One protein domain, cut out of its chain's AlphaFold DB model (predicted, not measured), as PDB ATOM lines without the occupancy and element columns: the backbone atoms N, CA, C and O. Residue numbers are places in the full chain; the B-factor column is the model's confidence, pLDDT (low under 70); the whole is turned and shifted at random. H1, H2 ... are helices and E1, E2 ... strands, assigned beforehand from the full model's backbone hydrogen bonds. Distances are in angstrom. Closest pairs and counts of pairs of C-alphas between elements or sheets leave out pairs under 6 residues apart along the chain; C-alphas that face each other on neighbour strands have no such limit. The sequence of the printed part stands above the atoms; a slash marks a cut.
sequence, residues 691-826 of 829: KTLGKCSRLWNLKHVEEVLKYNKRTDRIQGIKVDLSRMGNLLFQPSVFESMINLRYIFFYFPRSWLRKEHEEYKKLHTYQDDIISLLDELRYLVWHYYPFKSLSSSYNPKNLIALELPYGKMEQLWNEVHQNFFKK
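Overview. This is residues 691 to 826 of the 829 residues of an uncharacterized protein of Gossypium tomentosum (UniProt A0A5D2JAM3). There is little regular structure: the backbone winds in loose stacked turns past a parallel sheet, E1 E2 E3 E4, with H3 beyond E4. Three named helices and four strands, mixed in class, hold 39 of 136 printed residues. Compact, with radius of gyration of the C-alphas 14.9 A, the whole spans 42 by 40 by 26 A.

Along the chain. H1, residues 702 to 710, begins at C-alpha (143.635, 202.147, 125.532). E1 is 720 to 724, 13.9 A long, H2 735 to 740, E2 746 to 750, E3 782 to 785, E4 804 to 806, and H3 818 to 824, ending at (152.925, 199.745, 159.024).

Arrangement. E1, H2 and E2 make a strand-helix-strand unit, a right-handed crossover between parallel neighbours; N 723 and O 748 are 2.8 A apart. H1 only grazes the sheet, closest C-alphas Leu 702 and Val 723, 6.3 A. Within hydrogen-bond range are H1's O i to N i+4 pairs, 0 of 2 in H2, 0 of 3 in H3; for O i to N i+3, 1 of 3 and 2 of 4.

Size, cuts and confidence. The printed part has no cut; E2 to E3 is a long link; 43 residues are under pLDDT 70.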
ATOM      1  N   LYS A 691     143.542 185.894 121.160       66.06
ATOM      2  CA  LYS A 691     142.875 186.565 120.029       66.06
ATOM      3  C   LYS A 691     141.710 187.471 120.458       66.06
ATOM      4  O   LYS A 691     141.247 188.287 119.669       66.06
ATOM      5  N   THR A 692     141.187 187.301 121.675       67.50
ATOM      6  CA  THR A 692     140.055 188.084 122.193       67.50
ATOM      7  C   THR A 692     140.540 189.319 122.949       67.50
ATOM      8  O   THR A 692     141.352 189.197 123.871       67.50
ATOM      9  N   LEU A 693     139.973 190.483 122.614       62.84
ATOM     10  CA  LEU A 693     140.235 191.759 123.283       62.84
ATOM     11  C   LEU A 693     139.946 191.678 124.792       62.84
ATOM     12  O   LEU A 693     138.894 191.181 125.217       62.84
ATOM     13  N   GLY A 694     140.890 192.175 125.597       63.59
ATOM     14  CA  GLY A 694     140.770 192.240 127.057       63.59
ATOM     15  C   GLY A 694     141.056 190.936 127.812       63.59
ATOM     16  O   GLY A 694     140.752 190.859 128.996       63.59
ATOM     17  N   LYS A 695     141.617 189.907 127.154       72.75
ATOM     18  CA  LYS A 695     142.007 188.628 127.792       72.75
ATOM     19  C   LYS A 695     143.523 188.383 127.868       72.75
ATOM     20  O   LYS A 695     143.936 187.300 128.280       72.75
ATOM     21  N   CYS A 696     144.339 189.350 127.448       82.25
ATOM     22  CA  CYS A 696     145.793 189.303 127.614       82.25
ATOM     23  C   CYS A 696     146.176 189.506 129.083       82.25
ATOM     24  O   CYS A 696     145.478 190.213 129.814       82.25
ATOM     25  N   SER A 697     147.308 188.939 129.500       86.44
ATOM     26  CA  SER A 697     147.795 189.072 130.874       86.44
ATOM     27  C   SER A 697     148.187 190.505 131.244       86.44
ATOM     28  O   SER A 697     148.056 190.908 132.398       86.44
ATOM     29  N   ARG A 698     148.643 191.310 130.279       89.81
ATOM     30  CA  ARG A 698     149.095 192.694 130.496       89.81
ATOM     31  C   ARG A 698     148.344 193.622 129.559       89.81
ATOM     32  O   ARG A 698     148.264 193.363 128.361       89.81
ATOM     33  N   LEU A 699     147.794 194.705 130.097       87.88
ATOM     34  CA  LEU A 699     146.983 195.650 129.335       87.88
ATOM     35  C   LEU A 699     147.634 197.034 129.336       87.88
ATOM     36  O   LEU A 699     147.749 197.669 130.379       87.88
ATOM     37  N   TRP A 700     148.035 197.508 128.155       84.69
ATOM     38  CA  TRP A 700     148.544 198.874 127.933       84.69
ATOM     39  C   TRP A 700     147.802 199.621 126.813       84.69
ATOM     40  O   TRP A 700     147.924 200.838 126.676       84.69
ATOM     41  N   ASN A 701     147.070 198.898 125.955       80.69
ATOM     42  CA  ASN A 701     146.321 199.490 124.851       80.69
ATOM     43  C   ASN A 701     145.021 200.108 125.377       80.69
ATOM     44  O   ASN A 701     144.218 199.416 126.006       80.69
ATOM     45  N   LEU A 702     144.797 201.388 125.068       81.31
ATOM     46  CA  LEU A 702     143.635 202.147 125.532       81.31
ATOM     47  C   LEU A 702     142.307 201.437 125.231       81.31
ATOM     48  O   LEU A 702     141.494 201.278 126.134       81.31
ATOM     49  N   LYS A 703     142.120 200.943 123.999       79.56
ATOM     50  CA  LYS A 703     140.879 200.270 123.587       79.56
ATOM     51  C   LYS A 703     140.636 198.998 124.396       79.56
ATOM     52  O   LYS A 703     139.509 198.727 124.794       79.56
ATOM     53  N   HIS A 704     141.696 198.233 124.674       80.88
ATOM     54  CA  HIS A 704     141.587 197.003 125.464       80.88
ATOM     55  C   HIS A 704     141.199 197.312 126.910       80.88
ATOM     56  O   HIS A 704     140.384 196.597 127.489       80.88
ATOM     57  N   VAL A 705     141.766 198.371 127.495       84.12
ATOM     58  CA  VAL A 705     141.452 198.751 128.876       84.12
ATOM     59  C   VAL A 705     140.043 199.327 128.986       84.12
ATOM     60  O   VAL A 705     139.304 198.927 129.882       84.12
ATOM     61  N   GLU A 706     139.630 200.196 128.060       83.75
ATOM     62  CA  GLU A 706     138.259 200.720 128.010       83.75
ATOM     63  C   GLU A 706     137.228 199.593 127.918       83.75
ATOM     64  O   GLU A 706     136.236 199.609 128.641       83.75
ATOM     65  N   GLU A 707     137.471 198.585 127.080       83.44
ATOM     66  CA  GLU A 707     136.558 197.453 126.929       83.44
ATOM     67  C   GLU A 707     136.461 196.606 128.208       83.44
ATOM     68  O   GLU A 707     135.364 196.210 128.607       83.44
ATOM     69  N   VAL A 708     137.589 196.360 128.883       84.06
ATOM     70  CA  VAL A 708     137.613 195.616 130.153       84.06
ATOM     71  C   VAL A 708     136.872 196.374 131.253       84.06
ATOM     72  O   VAL A 708     136.033 195.781 131.935       84.06
ATOM     73  N   LEU A 709     137.137 197.678 131.396       83.44
ATOM     74  CA  LEU A 709     136.535 198.518 132.433       83.44
ATOM     75  C   LEU A 709     135.041 198.780 132.182       83.44
ATOM     76  O   LEU A 709     134.249 198.730 133.122       83.44
ATOM     77  N   LYS A 710     134.639 199.027 130.929       82.38
ATOM     78  CA  LYS A 710     133.254 199.365 130.563       82.38
ATOM     79  C   LYS A 710     132.312 198.167 130.621       82.38
ATOM     80  O   LYS A 710     131.196 198.294 131.115       82.38
ATOM     81  N   TYR A 711     132.740 197.016 130.099       79.12
ATOM     82  CA  TYR A 711     131.888 195.825 129.997       79.12
ATOM     83  C   TYR A 711     132.079 194.842 131.153       79.12
ATOM     84  O   TYR A 711     131.531 193.744 131.105       79.12
ATOM     85  N   ASN A 712     132.850 195.225 132.178       72.38
ATOM     86  CA  ASN A 712     133.141 194.395 133.344       72.38
ATOM     87  C   ASN A 712     133.604 192.987 132.916       72.38
ATOM     88  O   ASN A 712     133.028 191.973 133.311       72.38
ATOM     89  N   LYS A 713     134.605 192.916 132.022       73.56
ATOM     90  CA  LYS A 713     135.147 191.629 131.563       73.56
ATOM     91  C   LYS A 713     135.972 191.006 132.685       73.56
ATOM     92  O   LYS A 713     137.150 191.307 132.851       73.56
ATOM     93  N   ARG A 714     135.323 190.131 133.446       68.44
ATOM     94  CA  ARG A 714     135.888 189.456 134.613       68.44
ATOM     95  C   ARG A 714     136.802 188.313 134.187       68.44
ATOM     96  O   ARG A 714     136.323 187.278 133.729       68.44
ATOM     97  N   THR A 715     138.111 188.512 134.287       74.69
ATOM     98  CA  THR A 715     139.117 187.496 133.955       74.69
ATOM     99  C   THR A 715     140.230 187.501 134.996       74.69
ATOM    100  O   THR A 715     140.800 188.542 135.311       74.69
ATOM    101  N   ASP A 716     140.583 186.313 135.470       79.75
ATOM    102  CA  ASP A 716     141.692 186.067 136.393       79.75
ATOM    103  C   ASP A 716     143.067 186.234 135.726       79.75
ATOM    104  O   ASP A 716     144.066 186.439 136.405       79.75
ATOM    105  N   ARG A 717     143.133 186.183 134.390       84.69
ATOM    106  CA  ARG A 717     144.384 186.306 133.624       84.69
ATOM    107  C   ARG A 717     145.087 187.656 133.741       84.69
ATOM    108  O   ARG A 717     146.291 187.704 133.502       84.69
ATOM    109  N   ILE A 718     144.365 188.741 134.031       87.69
ATOM    110  CA  ILE A 718     144.939 190.092 134.018       87.69
ATOM    111  C   ILE A 718     145.853 190.265 135.231       87.69
ATOM    112  O   ILE A 718     145.426 190.151 136.375       87.69
ATOM    113  N   GLN A 719     147.109 190.592 134.951       89.69
ATOM    114  CA  GLN A 719     148.164 190.814 135.931       89.69
ATOM    115  C   GLN A 719     148.574 192.280 136.042       89.69
ATOM    116  O   GLN A 719     149.148 192.678 137.053       89.69
ATOM    117  N   GLY A 720     148.289 193.107 135.037       90.62
ATOM    118  CA  GLY A 720     148.612 194.526 135.112       90.62
ATOM    119  C   GLY A 720     147.871 195.382 134.099       90.62
ATOM    120  O   GLY A 720     147.580 194.938 132.986       90.62
ATOM    121  N   ILE A 721     147.597 196.625 134.490       90.62
ATOM    122  CA  ILE A 721     146.889 197.618 133.683       90.62
ATOM    123  C   ILE A 721     147.683 198.923 133.691       90.62
ATOM    124  O   ILE A 721     148.014 199.437 134.756       90.62
ATOM    125  N   LYS A 722     147.960 199.483 132.511       89.25
ATOM    126  CA  LYS A 722     148.598 200.792 132.346       89.25
ATOM    127  C   LYS A 722     147.899 201.628 131.291       89.25
ATOM    128  O   LYS A 722     147.749 201.199 130.155       89.25
ATOM    129  N   VAL A 723     147.487 202.832 131.665       87.62
ATOM    130  CA  VAL A 723     146.754 203.753 130.800       87.62
ATOM    131  C   VAL A 723     147.228 205.182 131.004       87.62
ATOM    132  O   VAL A 723     147.284 205.696 132.122       87.62
ATOM    133  N   ASP A 724     147.478 205.831 129.872       85.12
ATOM    134  CA  ASP A 724     147.562 207.279 129.766       85.12
ATOM    135  C   ASP A 724     146.142 207.871 129.708       85.12
ATOM    136  O   ASP A 724     145.469 207.815 128.673       85.12
ATOM    137  N   LEU A 725     145.691 208.438 130.827       83.12
ATOM    138  CA  LEU A 725     144.363 209.031 130.977       83.12
ATOM    139  C   LEU A 725     144.161 210.273 130.096       83.12
ATOM    140  O   LEU A 725     143.021 210.620 129.806       83.12
ATOM    141  N   SER A 726     145.228 210.925 129.614       80.94
ATOM    142  CA  SER A 726     145.094 212.078 128.705       80.94
ATOM    143  C   SER A 726     144.527 211.694 127.338       80.94
ATOM    144  O   SER A 726     143.970 212.534 126.633       80.94
ATOM    145  N   ARG A 727     144.648 210.414 126.972       80.69
ATOM    146  CA  ARG A 727     144.136 209.859 125.715       80.69
ATOM    147  C   ARG A 727     142.730 209.276 125.855       80.69
ATOM    148  O   ARG A 727     142.148 208.899 124.843       80.69
ATOM    149  N   MET A 728     142.214 209.182 127.079       79.81
ATOM    150  CA  MET A 728     140.937 208.554 127.397       79.81
ATOM    151  C   MET A 728     139.806 209.592 127.436       79.81
ATOM    152  O   MET A 728     139.979 210.718 127.918       79.81
ATOM    153  N   GLY A 729     138.628 209.204 126.942       79.50
ATOM    154  CA  GLY A 729     137.389 209.948 127.182       79.50
ATOM    155  C   GLY A 729     136.918 209.822 128.636       79.50
ATOM    156  O   GLY A 729     137.510 209.101 129.435       79.50
ATOM    157  N   ASN A 730     135.828 210.501 128.997       81.12
ATOM    158  CA  ASN A 730     135.201 210.250 130.295       81.12
ATOM    159  C   ASN A 730     134.586 208.843 130.274       81.12
ATOM    160  O   ASN A 730     133.715 208.557 129.451       81.12
ATOM    161  N   LEU A 731     135.052 207.973 131.165       82.31
ATOM    162  CA  LEU A 731     134.647 206.578 131.245       82.31
ATOM    163  C   LEU A 731     133.996 206.307 132.598       82.31
ATOM    164  O   LEU A 731     134.551 206.615 133.653       82.31
ATOM    165  N   LEU A 732     132.819 205.696 132.549       81.62
ATOM    166  CA  LEU A 732     132.063 205.273 133.717       81.62
ATOM    167  C   LEU A 732     132.253 203.766 133.907       81.62
ATOM    168  O   LEU A 732     131.994 202.998 132.980       81.62
ATOM    169  N   PHE A 733     132.737 203.352 135.079       82.12
ATOM    170  CA  PHE A 733     133.024 201.947 135.379       82.12
ATOM    171  C   PHE A 733     132.469 201.528 136.749       82.12
ATOM    172  O   PHE A 733     132.175 202.362 137.608       82.12
ATOM    173  N   GLN A 734     132.308 200.217 136.947       79.19
ATOM    174  CA  GLN A 734     131.888 199.640 138.226       79.19
ATOM    175  C   GLN A 734     133.117 199.304 139.085       79.19
ATOM    176  O   GLN A 734     133.967 198.550 138.608       79.19
ATOM    177  N   PRO A 735     133.218 199.778 140.345       74.56
ATOM    178  CA  PRO A 735     134.351 199.471 141.228       74.56
ATOM    179  C   PRO A 735     134.630 197.969 141.405       74.56
ATOM    180  O   PRO A 735     135.788 197.570 141.488       74.56
ATOM    181  N   SER A 736     133.586 197.131 141.361       76.50
ATOM    182  CA  SER A 736     133.686 195.666 141.458       76.50
ATOM    183  C   SER A 736     134.390 194.992 140.274       76.50
ATOM    184  O   SER A 736     134.640 193.790 140.314       76.50
ATOM    185  N   VAL A 737     134.754 195.729 139.215       79.69
ATOM    186  CA  VAL A 737     135.485 195.170 138.063       79.69
ATOM    187  C   VAL A 737     136.805 194.511 138.474       79.69
ATOM    188  O   VAL A 737     137.183 193.476 137.921       79.69
ATOM    189  N   PHE A 738     137.469 195.057 139.494       82.44
ATOM    190  CA  PHE A 738     138.759 194.565 139.969       82.44
ATOM    191  C   PHE A 738     138.655 193.322 140.862       82.44
ATOM    192  O   PHE A 738     139.626 192.580 140.948       82.44
ATOM    193  N   GLU A 739     137.487 193.025 141.447       80.56
ATOM    194  CA  GLU A 739     137.292 191.880 142.363       80.56
ATOM    195  C   GLU A 739     137.532 190.523 141.690       80.56
ATOM    196  O   GLU A 739     137.860 189.537 142.340       80.56
ATOM    197  N   SER A 740     137.386 190.472 140.368       76.75
ATOM    198  CA  SER A 740     137.610 189.262 139.573       76.75
ATOM    199  C   SER A 740     139.046 189.092 139.069       76.75
ATOM    200  O   SER A 740     139.398 188.024 138.569       76.75
ATOM    201  N   MET A 741     139.882 190.127 139.183       85.44
ATOM    202  CA  MET A 741     141.248 190.142 138.658       85.44
ATOM    203  C   MET A 741     142.232 189.663 139.728       85.44
ATOM    204  O   MET A 741     143.120 190.398 140.151       85.44
ATOM    205  N   ILE A 742     142.064 188.422 140.190       83.50
ATOM    206  CA  ILE A 742     142.789 187.867 141.348       83.50
ATOM    207  C   ILE A 742     144.318 187.868 141.219       83.50
ATOM    208  O   ILE A 742     145.005 187.868 142.233       83.50
ATOM    209  N   ASN A 743     144.853 187.921 139.995       86.94
ATOM    210  CA  ASN A 743     146.292 187.971 139.734       86.94
ATOM    211  C   ASN A 743     146.812 189.393 139.454       86.94
ATOM    212  O   ASN A 743     147.946 189.544 138.994       86.94
ATOM    213  N   LEU A 744     146.004 190.437 139.683       89.31
ATOM    214  CA  LEU A 744     146.353 191.824 139.379       89.31
ATOM    215  C   LEU A 744     147.434 192.351 140.326       89.31
ATOM    216  O   LEU A 744     147.201 192.569 141.510       89.31
ATOM    217  N   ARG A 745     148.615 192.615 139.767       90.31
ATOM    218  CA  ARG A 745     149.804 193.099 140.480       90.31
ATOM    219  C   ARG A 745     150.063 194.585 140.267       90.31
ATOM    220  O   ARG A 745     150.615 195.225 141.162       90.31
ATOM    221  N   TYR A 746     149.669 195.137 139.117       91.38
ATOM    222  CA  TYR A 746     149.999 196.516 138.745       91.38
ATOM    223  C   TYR A 746     148.792 197.302 138.234       91.38
ATOM    224  O   TYR A 746     148.083 196.850 137.336       91.38
ATOM    225  N   ILE A 747     148.612 198.525 138.730       90.31
ATOM    226  CA  ILE A 747     147.671 199.497 138.165       90.31
ATOM    227  C   ILE A 747     148.406 200.819 137.972       90.31
ATOM    228  O   ILE A 747     148.956 201.370 138.920       90.31
ATOM    229  N   PHE A 748     148.376 201.337 136.748       89.06
ATOM    230  CA  PHE A 748     148.948 202.621 136.373       89.06
ATOM    231  C   PHE A 748     147.923 203.449 135.608       89.06
ATOM    232  O   PHE A 748     147.759 203.294 134.400       89.06
ATOM    233  N   PHE A 749     147.266 204.368 136.295       88.88
ATOM    234  CA  PHE A 749     146.393 205.366 135.697       88.88
ATOM    235  C   PHE A 749     147.014 206.738 135.898       88.88
ATOM    236  O   PHE A 749     147.043 207.259 137.012       88.88
ATOM    237  N   TYR A 750     147.555 207.317 134.831       84.00
ATOM    238  CA  TYR A 750     148.375 208.518 134.943       84.00
ATOM    239  C   TYR A 750     148.050 209.561 133.875       84.00
ATOM    240  O   TYR A 750     147.510 209.251 132.816       84.00
ATOM    241  N   PHE A 751     148.476 210.799 134.130       79.81
ATOM    242  CA  PHE A 751     148.536 211.879 133.140       79.81
ATOM    243  C   PHE A 751     149.993 212.254 132.846       79.81
ATOM    244  O   PHE A 751     150.763 212.412 133.794       79.81
ATOM    245  N   PRO A 752     150.397 212.437 131.577       73.62
ATOM    246  CA  PRO A 752     151.725 212.927 131.228       73.62
ATOM    247  C   PRO A 752     151.991 214.303 131.845       73.62
ATOM    248  O   PRO A 752     151.107 215.159 131.888       73.62
ATOM    249  N   ARG A 753     153.233 214.566 132.271       63.97
ATOM    250  CA  ARG A 753     153.624 215.832 132.927       63.97
ATOM    251  C   ARG A 753     153.299 217.098 132.125       63.97
ATOM    252  O   ARG A 753     153.084 218.148 132.722       63.97
ATOM    253  N   SER A 754     153.251 217.009 130.793       65.19
ATOM    254  CA  SER A 754     152.849 218.112 129.907       65.19
ATOM    255  C   SER A 754     151.402 218.567 130.131       65.19
ATOM    256  O   SER A 754     151.095 219.735 129.901       65.19
ATOM    257  N   TRP A 755     150.532 217.677 130.616       63.69
ATOM    258  CA  TRP A 755     149.143 217.975 130.970       63.69
ATOM    259  C   TRP A 755     149.002 218.521 132.391       63.69
ATOM    260  O   TRP A 755     148.179 219.397 132.626       63.69
ATOM    261  N   LEU A 756     149.868 218.095 133.316       59.50
ATOM    262  CA  LEU A 756     149.848 218.533 134.718       59.50
ATOM    263  C   LEU A 756     150.252 220.013 134.924       59.50
ATOM    264  O   LEU A 756     150.166 220.506 136.042       59.50
ATOM    265  N   ARG A 757     150.699 220.725 133.875       54.94
ATOM    266  CA  ARG A 757     151.025 222.170 133.908       54.94
ATOM    267  C   ARG A 757     149.867 223.092 133.501       54.94
ATOM    268  O   ARG A 757     150.018 224.306 133.573       54.94
ATOM    269  N   LYS A 758     148.744 222.552 133.016       56.12
ATOM    270  CA  LYS A 758     147.576 223.346 132.607       56.12
ATOM    271  C   LYS A 758     146.598 223.430 133.785       56.12
ATOM    272  O   LYS A 758     145.860 222.484 134.036       56.12
ATOM    273  N   GLU A 759     146.613 224.544 134.510       46.88
ATOM    274  CA  GLU A 759     145.993 224.721 135.840       46.88
ATOM    275  C   GLU A 759     144.446 224.815 135.889       46.88
ATOM    276  O   GLU A 759     143.905 225.161 136.934       46.88
ATOM    277  N   HIS A 760     143.696 224.500 134.821       46.53
ATOM    278  CA  HIS A 760     142.289 224.943 134.728       46.53
ATOM    279  C   HIS A 760     141.202 223.906 134.367       46.53
ATOM    280  O   HIS A 760     140.070 224.316 134.130       46.53
ATOM    281  N   GLU A 761     141.451 222.590 134.389       53.56
ATOM    282  CA  GLU A 761     140.378 221.592 134.173       53.56
ATOM    283  C   GLU A 761     140.357 220.490 135.249       53.56
ATOM    284  O   GLU A 761     141.401 219.990 135.669       53.56
ATOM    285  N   GLU A 762     139.162 220.074 135.700       57.44
ATOM    286  CA  GLU A 762     138.984 218.837 136.478       57.44
ATOM    287  C   GLU A 762     139.325 217.637 135.571       57.44
ATOM    288  O   GLU A 762     138.484 217.111 134.847       57.44
ATOM    289  N   TYR A 763     140.576 217.172 135.607       65.88
ATOM    290  CA  TYR A 763     141.065 216.042 134.800       65.88
ATOM    291  C   TYR A 763     140.544 214.662 135.258       65.88
ATOM    292  O   TYR A 763     141.130 213.629 134.932       65.88
ATOM    293  N   LYS A 764     139.438 214.589 136.007       69.81
ATOM    294  CA  LYS A 764     138.840 213.312 136.419       69.81
ATOM    295  C   LYS A 764     138.186 212.647 135.201       69.81
ATOM    296  O   LYS A 764     137.086 213.015 134.819       69.81
ATOM    297  N   LYS A 765     138.878 211.676 134.590       75.56
ATOM    298  CA  LYS A 765     138.384 210.898 133.430       75.56
ATOM    299  C   LYS A 765     137.662 209.608 133.811       75.56
ATOM    300  O   LYS A 765     136.834 209.124 133.049       75.56
ATOM    301  N   LEU A 766     137.971 209.049 134.978       77.44
ATOM    302  CA  LEU A 766     137.350 207.826 135.485       77.44
ATOM    303  C   LEU A 766     136.270 208.185 136.513       77.44
ATOM    304  O   LEU A 766     136.563 208.762 137.565       77.44
ATOM    305  N   HIS A 767     135.025 207.842 136.196       75.88
ATOM    306  CA  HIS A 767     133.843 208.091 137.021       75.88
ATOM    307  C   HIS A 767     133.226 206.774 137.503       75.88
ATOM    308  O   HIS A 767     133.361 205.734 136.858       75.88
ATOM    309  N   THR A 768     132.515 206.838 138.626       71.06
ATOM    310  CA  THR A 768     131.790 205.719 139.243       71.06
ATOM    311  C   THR A 768     130.367 206.161 139.578       71.06
ATOM    312  O   THR A 768     130.124 207.348 139.789       71.06
ATOM    313  N   TYR A 769     129.415 205.222 139.589       64.62
ATOM    314  CA  TYR A 769     127.993 205.506 139.848       64.62
ATOM    315  C   TYR A 769     127.682 205.836 141.323       64.62
ATOM    316  O   TYR A 769     126.624 206.396 141.598       64.62
ATOM    317  N   GLN A 770     128.575 205.490 142.257       59.56
ATOM    318  CA  GLN A 770     128.417 205.682 143.704       59.56
ATOM    319  C   GLN A 770     129.733 206.162 144.344       59.56
ATOM    320  O   GLN A 770     130.818 205.872 143.817       59.56
ATOM    321  N   ASP A 771     129.623 206.863 145.483       53.44
ATOM    322  CA  ASP A 771     130.714 207.269 146.393       53.44
ATOM    323  C   ASP A 771     131.241 206.073 147.217       53.44
ATOM    324  O   ASP A 771     131.460 206.162 148.424       53.44
ATOM    325  N   ASP A 772     131.426 204.930 146.559       61.81
ATOM    326  CA  ASP A 772     131.754 203.671 147.216       61.81
ATOM    327  C   ASP A 772     133.231 203.313 147.099       61.81
ATOM    328  O   ASP A 772     133.899 203.534 146.091       61.81
ATOM    329  N   ILE A 773     133.712 202.718 148.181       62.19
ATOM    330  CA  ILE A 773     135.038 202.153 148.389       62.19
ATOM    331  C   ILE A 773     135.406 201.152 147.274       62.19
ATOM    332  O   ILE A 773     134.600 200.307 146.886       62.19
ATOM    333  N   ILE A 774     136.655 201.186 146.793       70.88
ATOM    334  CA  ILE A 774     137.167 200.214 145.812       70.88
ATOM    335  C   ILE A 774     137.715 198.944 146.483       70.88
ATOM    336  O   ILE A 774     138.662 199.005 147.270       70.88
ATOM    337  N   SER A 775     137.174 197.779 146.115       68.81
ATOM    338  CA  SER A 775     137.704 196.460 146.487       68.81
ATOM    339  C   SER A 775     138.952 196.124 145.658       68.81
ATOM    340  O   SER A 775     138.861 195.549 144.573       68.81
ATOM    341  N   LEU A 776     140.132 196.507 146.149       69.88
ATOM    342  CA  LEU A 776     141.411 196.040 145.601       69.88
ATOM    343  C   LEU A 776     141.794 194.699 146.237       69.88
ATOM    344  O   LEU A 776     141.464 194.448 147.394       69.88
ATOM    345  N   LEU A 777     142.471 193.841 145.472       72.75
ATOM    346  CA  LEU A 777     142.829 192.484 145.888       72.75
ATOM    347  C   LEU A 777     144.259 192.408 146.419       72.75
ATOM    348  O   LEU A 777     145.143 193.122 145.949       72.75
ATOM    349  N   ASP A 778     144.480 191.479 147.347       76.31
ATOM    350  CA  ASP A 778     145.722 191.308 148.112       76.31
ATOM    351  C   ASP A 778     146.975 191.053 147.257       76.31
ATOM    352  O   ASP A 778     148.092 191.210 147.747       76.31
ATOM    353  N   GLU A 779     146.831 190.678 145.982       83.00
ATOM    354  CA  GLU A 779     147.969 190.471 145.081       83.00
ATOM    355  C   GLU A 779     148.545 191.767 144.476       83.00
ATOM    356  O   GLU A 779     149.594 191.741 143.821       83.00
ATOM    357  N   LEU A 780     147.945 192.927 144.747       86.31
ATOM    358  CA  LEU A 780     148.426 194.204 144.231       86.31
ATOM    359  C   LEU A 780     149.798 194.579 144.826       86.31
ATOM    360  O   LEU A 780     149.978 194.662 146.040       86.31
ATOM    361  N   ARG A 781     150.780 194.827 143.952       86.94
ATOM    362  CA  ARG A 781     152.165 195.178 144.315       86.94
ATOM    363  C   ARG A 781     152.468 196.653 144.089       86.94
ATOM    364  O   ARG A 781     153.217 197.241 144.870       86.94
ATOM    365  N   TYR A 782     151.887 197.260 143.053       88.19
ATOM    366  CA  TYR A 782     152.101 198.670 142.734       88.19
ATOM    367  C   TYR A 782     150.828 199.344 142.217       88.19
ATOM    368  O   TYR A 782     150.214 198.877 141.255       88.19
ATOM    369  N   LEU A 783     150.461 200.458 142.852       87.94
ATOM    370  CA  LEU A 783     149.308 201.271 142.488       87.94
ATOM    371  C   LEU A 783     149.720 202.719 142.222       87.94
ATOM    372  O   LEU A 783     150.131 203.420 143.144       87.94
ATOM    373  N   VAL A 784     149.532 203.170 140.984       87.00
ATOM    374  CA  VAL A 784     149.616 204.572 140.566       87.00
ATOM    375  C   VAL A 784     148.255 204.999 140.029       87.00
ATOM    376  O   VAL A 784     147.776 204.431 139.047       87.00
ATOM    377  N   TRP A 785     147.625 205.998 140.648       86.38
ATOM    378  CA  TRP A 785     146.322 206.501 140.204       86.38
ATOM    379  C   TRP A 785     146.208 208.017 140.389       86.38
ATOM    380  O   TRP A 785     145.942 208.523 141.477       86.38
ATOM    381  N   HIS A 786     146.390 208.755 139.296       82.75
ATOM    382  CA  HIS A 786     146.226 210.207 139.258       82.75
ATOM    383  C   HIS A 786     144.745 210.586 139.337       82.75
ATOM    384  O   HIS A 786     143.918 209.978 138.655       82.75
ATOM    385  N   TYR A 787     144.422 211.621 140.117       78.69
ATOM    386  CA  TYR A 787     143.038 212.059 140.353       78.69
ATOM    387  C   TYR A 787     142.150 210.921 140.868       78.69
ATOM    388  O   TYR A 787     141.008 210.746 140.432       78.69
ATOM    389  N   TYR A 788     142.704 210.129 141.791       81.69
ATOM    390  CA  TYR A 788     142.019 209.008 142.420       81.69
ATOM    391  C   TYR A 788     140.629 209.433 142.936       81.69
ATOM    392  O   TYR A 788     140.530 210.415 143.686       81.69
ATOM    393  N   PRO A 789     139.549 208.748 142.508       76.31
ATOM    394  CA  PRO A 789     138.198 209.277 142.650       76.31
ATOM    395  C   PRO A 789     137.552 209.001 144.012       76.31
ATOM    396  O   PRO A 789     136.491 209.571 144.259       76.31
ATOM    397  N   PHE A 790     138.166 208.168 144.860       78.31
ATOM    398  CA  PHE A 790     137.600 207.703 146.129       78.31
ATOM    399  C   PHE A 790     138.252 208.381 147.343       78.31
ATOM    400  O   PHE A 790     139.407 208.808 147.292       78.31
ATOM    401  N   LYS A 791     137.507 208.447 148.453       77.62
ATOM    402  CA  LYS A 791     137.949 209.079 149.709       77.62
ATOM    403  C   LYS A 791     138.805 208.169 150.595       77.62
ATOM    404  O   LYS A 791     139.597 208.678 151.388       77.62
ATOM    405  N   SER A 792     138.682 206.850 150.442       72.94
ATOM    406  CA  SER A 792     139.443 205.844 151.191       72.94
ATOM    407  C   SER A 792     139.705 204.574 150.371       72.94
ATOM    408  O   SER A 792     139.031 204.317 149.371       72.94
ATOM    409  N   LEU A 793     140.705 203.783 150.784       72.00
ATOM    410  CA  LEU A 793     140.910 202.408 150.299       72.00
ATOM    411  C   LEU A 793     140.038 201.431 151.106       72.00
ATOM    412  O   LEU A 793     139.719 201.705 152.263       72.00
ATOM    413  N   SER A 794     139.678 200.282 150.518       67.94
ATOM    414  CA  SER A 794     138.824 199.300 151.200       67.94
ATOM    415  C   SER A 794     139.360 198.806 152.532       67.94
ATOM    416  O   SER A 794     140.544 198.515 152.675       67.94
ATOM    417  N   SER A 795     138.444 198.653 153.490       59.31
ATOM    418  CA  SER A 795     138.682 198.022 154.788       59.31
ATOM    419  C   SER A 795     138.907 196.511 154.691       59.31
ATOM    420  O   SER A 795     139.439 195.929 155.631       59.31
ATOM    421  N   SER A 796     138.521 195.875 153.577       58.53
ATOM    422  CA  SER A 796     138.763 194.451 153.306       58.53
ATOM    423  C   SER A 796     140.123 194.164 152.659       58.53
ATOM    424  O   SER A 796     140.510 193.004 152.568       58.53
ATOM    425  N   TYR A 797     140.844 195.196 152.210       64.94
ATOM    426  CA  TYR A 797     142.120 195.048 151.512       64.94
ATOM    427  C   TYR A 797     143.273 194.825 152.494       64.94
ATOM    428  O   TYR A 797     143.464 195.608 153.427       64.94
ATOM    429  N   ASN A 798     144.091 193.795 152.264       66.50
ATOM    430  CA  ASN A 798     145.284 193.537 153.056       66.50
ATOM    431  C   ASN A 798     146.546 194.047 152.332       66.50
ATOM    432  O   ASN A 798     147.107 193.351 151.485       66.50
ATOM    433  N   PRO A 799     147.093 195.221 152.697       68.12
ATOM    434  CA  PRO A 799     148.206 195.853 151.983       68.12
ATOM    435  C   PRO A 799     149.564 195.158 152.188       68.12
ATOM    436  O   PRO A 799     150.597 195.733 151.856       68.12
ATOM    437  N   LYS A 800     149.617 193.944 152.757       73.12
ATOM    438  CA  LYS A 800     150.872 193.241 153.097       73.12
ATOM    439  C   LYS A 800     151.822 193.072 151.916       73.12
ATOM    440  O   LYS A 800     153.037 193.082 152.134       73.12
ATOM    441  N   ASN A 801     151.264 192.913 150.719       77.38
ATOM    442  CA  ASN A 801     152.007 192.709 149.485       77.38
ATOM    443  C   ASN A 801     152.244 194.008 148.697       77.38
ATOM    444  O   ASN A 801     153.006 193.997 147.733       77.38
ATOM    445  N   LEU A 802     151.635 195.127 149.102       82.88
ATOM    446  CA  LEU A 802     151.798 196.409 148.425       82.88
ATOM    447  C   LEU A 802     153.203 196.962 148.689       82.88
ATOM    448  O   LEU A 802     153.593 197.171 149.837       82.88
ATOM    449  N   ILE A 803     153.954 197.204 147.618       83.06
ATOM    450  CA  ILE A 803     155.345 197.674 147.664       83.06
ATOM    451  C   ILE A 803     155.396 199.189 147.479       83.06
ATOM    452  O   ILE A 803     156.153 199.872 148.164       83.06
ATOM    453  N   ALA A 804     154.586 199.717 146.560       82.50
ATOM    454  CA  ALA A 804     154.537 201.141 146.259       82.50
ATOM    455  C   ALA A 804     153.095 201.617 146.021       82.50
ATOM    456  O   ALA A 804     152.264 200.899 145.457       82.50
ATOM    457  N   LEU A 805     152.809 202.843 146.467       84.69
ATOM    458  CA  LEU A 805     151.505 203.494 146.364       84.69
ATOM    459  C   LEU A 805     151.692 204.969 146.005       84.69
ATOM    460  O   LEU A 805     152.309 205.715 146.762       84.69
ATOM    461  N   GLU A 806     151.120 205.391 144.881       82.56
ATOM    462  CA  GLU A 806     151.162 206.770 144.394       82.56
ATOM    463  C   GLU A 806     149.753 207.223 143.978       82.56
ATOM    464  O   GLU A 806     149.219 206.812 142.949       82.56
ATOM    465  N   LEU A 807     149.139 208.103 144.774       82.94
ATOM    466  CA  LEU A 807     147.786 208.631 144.529       82.94
ATOM    467  C   LEU A 807     147.799 210.165 144.392       82.94
ATOM    468  O   LEU A 807     147.240 210.874 145.233       82.94
ATOM    469  N   PRO A 808     148.483 210.722 143.377       76.62
ATOM    470  CA  PRO A 808     148.644 212.163 143.261       76.62
ATOM    471  C   PRO A 808     147.333 212.847 142.842       76.62
ATOM    472  O   PRO A 808     146.583 212.346 141.999       76.62
ATOM    473  N   TYR A 809     147.086 214.033 143.406       74.12
ATOM    474  CA  TYR A 809     145.952 214.909 143.067       74.12
ATOM    475  C   TYR A 809     144.556 214.274 143.273       74.12
ATOM    476  O   TYR A 809     143.586 214.685 142.638       74.12
ATOM    477  N   GLY A 810     144.451 213.249 144.128       71.69
ATOM    478  CA  GLY A 810     143.194 212.564 144.458       71.69
ATOM    479  C   GLY A 810     142.399 213.227 145.590       71.69
ATOM    480  O   GLY A 810     142.920 214.066 146.320       71.69
ATOM    481  N   LYS A 811     141.139 212.807 145.768       69.50
ATOM    482  CA  LYS A 811     140.239 213.266 146.853       69.50
ATOM    483  C   LYS A 811     140.346 212.387 148.112       69.50
ATOM    484  O   LYS A 811     139.355 212.163 148.800       69.50
ATOM    485  N   MET A 812     141.531 211.834 148.370       75.50
ATOM    486  CA  MET A 812     141.740 210.875 149.451       75.50
ATOM    487  C   MET A 812     141.780 211.586 150.807       75.50
ATOM    488  O   MET A 812     142.627 212.446 151.032       75.50
ATOM    489  N   GLU A 813     140.875 211.207 151.706       76.56
ATOM    490  CA  GLU A 813     140.733 211.779 153.051       76.56
ATOM    491  C   GLU A 813     141.314 210.834 154.119       76.56
ATOM    492  O   GLU A 813     141.908 211.291 155.093       76.56
ATOM    493  N   GLN A 814     141.214 209.513 153.918       70.44
ATOM    494  CA  GLN A 814     141.706 208.499 154.856       70.44
ATOM    495  C   GLN A 814     142.406 207.348 154.121       70.44
ATOM    496  O   GLN A 814     141.822 206.736 153.231       70.44
ATOM    497  N   LEU A 815     143.647 207.013 154.511       64.81
ATOM    498  CA  LEU A 815     144.412 205.941 153.858       64.81
ATOM    499  C   LEU A 815     143.798 204.555 154.143       64.81
ATOM    500  O   LEU A 815     143.404 203.898 153.187       64.81
ATOM    501  N   TRP A 816     143.657 204.158 155.423       68.25
ATOM    502  CA  TRP A 816     142.986 202.925 155.900       68.25
ATOM    503  C   TRP A 816     142.224 203.155 157.220       68.25
ATOM    504  O   TRP A 816     142.474 204.133 157.931       68.25
ATOM    505  N   ASN A 817     141.353 202.212 157.595       59.91
ATOM    506  CA  ASN A 817     140.714 202.162 158.919       59.91
ATOM    507  C   ASN A 817     141.733 201.795 160.028       59.91
ATOM    508  O   ASN A 817     142.735 201.126 159.760       59.91
ATOM    509  N   GLU A 818     141.479 202.214 161.276       54.09
ATOM    510  CA  GLU A 818     142.424 202.174 162.421       54.09
ATOM    511  C   GLU A 818     143.110 200.812 162.668       54.09
ATOM    512  O   GLU A 818     144.257 200.765 163.114       54.09
ATOM    513  N   VAL A 819     142.472 199.696 162.296       54.62
ATOM    514  CA  VAL A 819     142.988 198.323 162.467       54.62
ATOM    515  C   VAL A 819     144.304 198.073 161.705       54.62
ATOM    516  O   VAL A 819     145.159 197.318 162.172       54.62
ATOM    517  N   HIS A 820     144.529 198.742 160.567       50.31
ATOM    518  CA  HIS A 820     145.718 198.525 159.728       50.31
ATOM    519  C   HIS A 820     146.881 199.493 160.015       50.31
ATOM    520  O   HIS A 820     148.011 199.227 159.596       50.31
ATOM    521  N   GLN A 821     146.659 200.570 160.783       48.03
ATOM    522  CA  GLN A 821     147.721 201.527 161.142       48.03
ATOM    523  C   GLN A 821     148.837 200.886 161.991       48.03
ATOM    524  O   GLN A 821     150.005 201.272 161.890       48.03
ATOM    525  N   ASN A 822     148.513 199.853 162.776       42.16
ATOM    526  CA  ASN A 822     149.484 199.137 163.611       42.16
ATOM    527  C   ASN A 822     150.442 198.225 162.818       42.16
ATOM    528  O   ASN A 822     151.531 197.923 163.304       42.16
ATOM    529  N   PHE A 823     150.087 197.808 161.597       41.34
ATOM    530  CA  PHE A 823     150.940 196.936 160.775       41.34
ATOM    531  C   PHE A 823     152.093 197.689 160.095       41.34
ATOM    532  O   PHE A 823     153.183 197.136 159.962       41.34
ATOM    533  N   PHE A 824     151.894 198.954 159.713       40.81
ATOM    534  CA  PHE A 824     152.925 199.745 159.024       40.81
ATOM    535  C   PHE A 824     153.954 200.371 159.973       40.81
ATOM    536  O   PHE A 824     155.121 200.479 159.605       40.81
ATOM    537  N   LYS A 825     153.583 200.652 161.231       38.72
ATOM    538  CA  LYS A 825     154.545 201.057 162.277       38.72
ATOM    539  C   LYS A 825     155.606 199.991 162.588       38.72
ATOM    540  O   LYS A 825     156.647 200.333 163.130       38.72
ATOM    541  N   LYS A 826     155.372 198.715 162.251       34.91
ATOM    542  CA  LYS A 826     156.315 197.607 162.503       34.91
ATOM    543  C   LYS A 826     157.284 197.301 161.355       34.91
ATOM    544  O   LYS A 826     158.224 196.552 161.582       34.91
TER     545      LYS A 826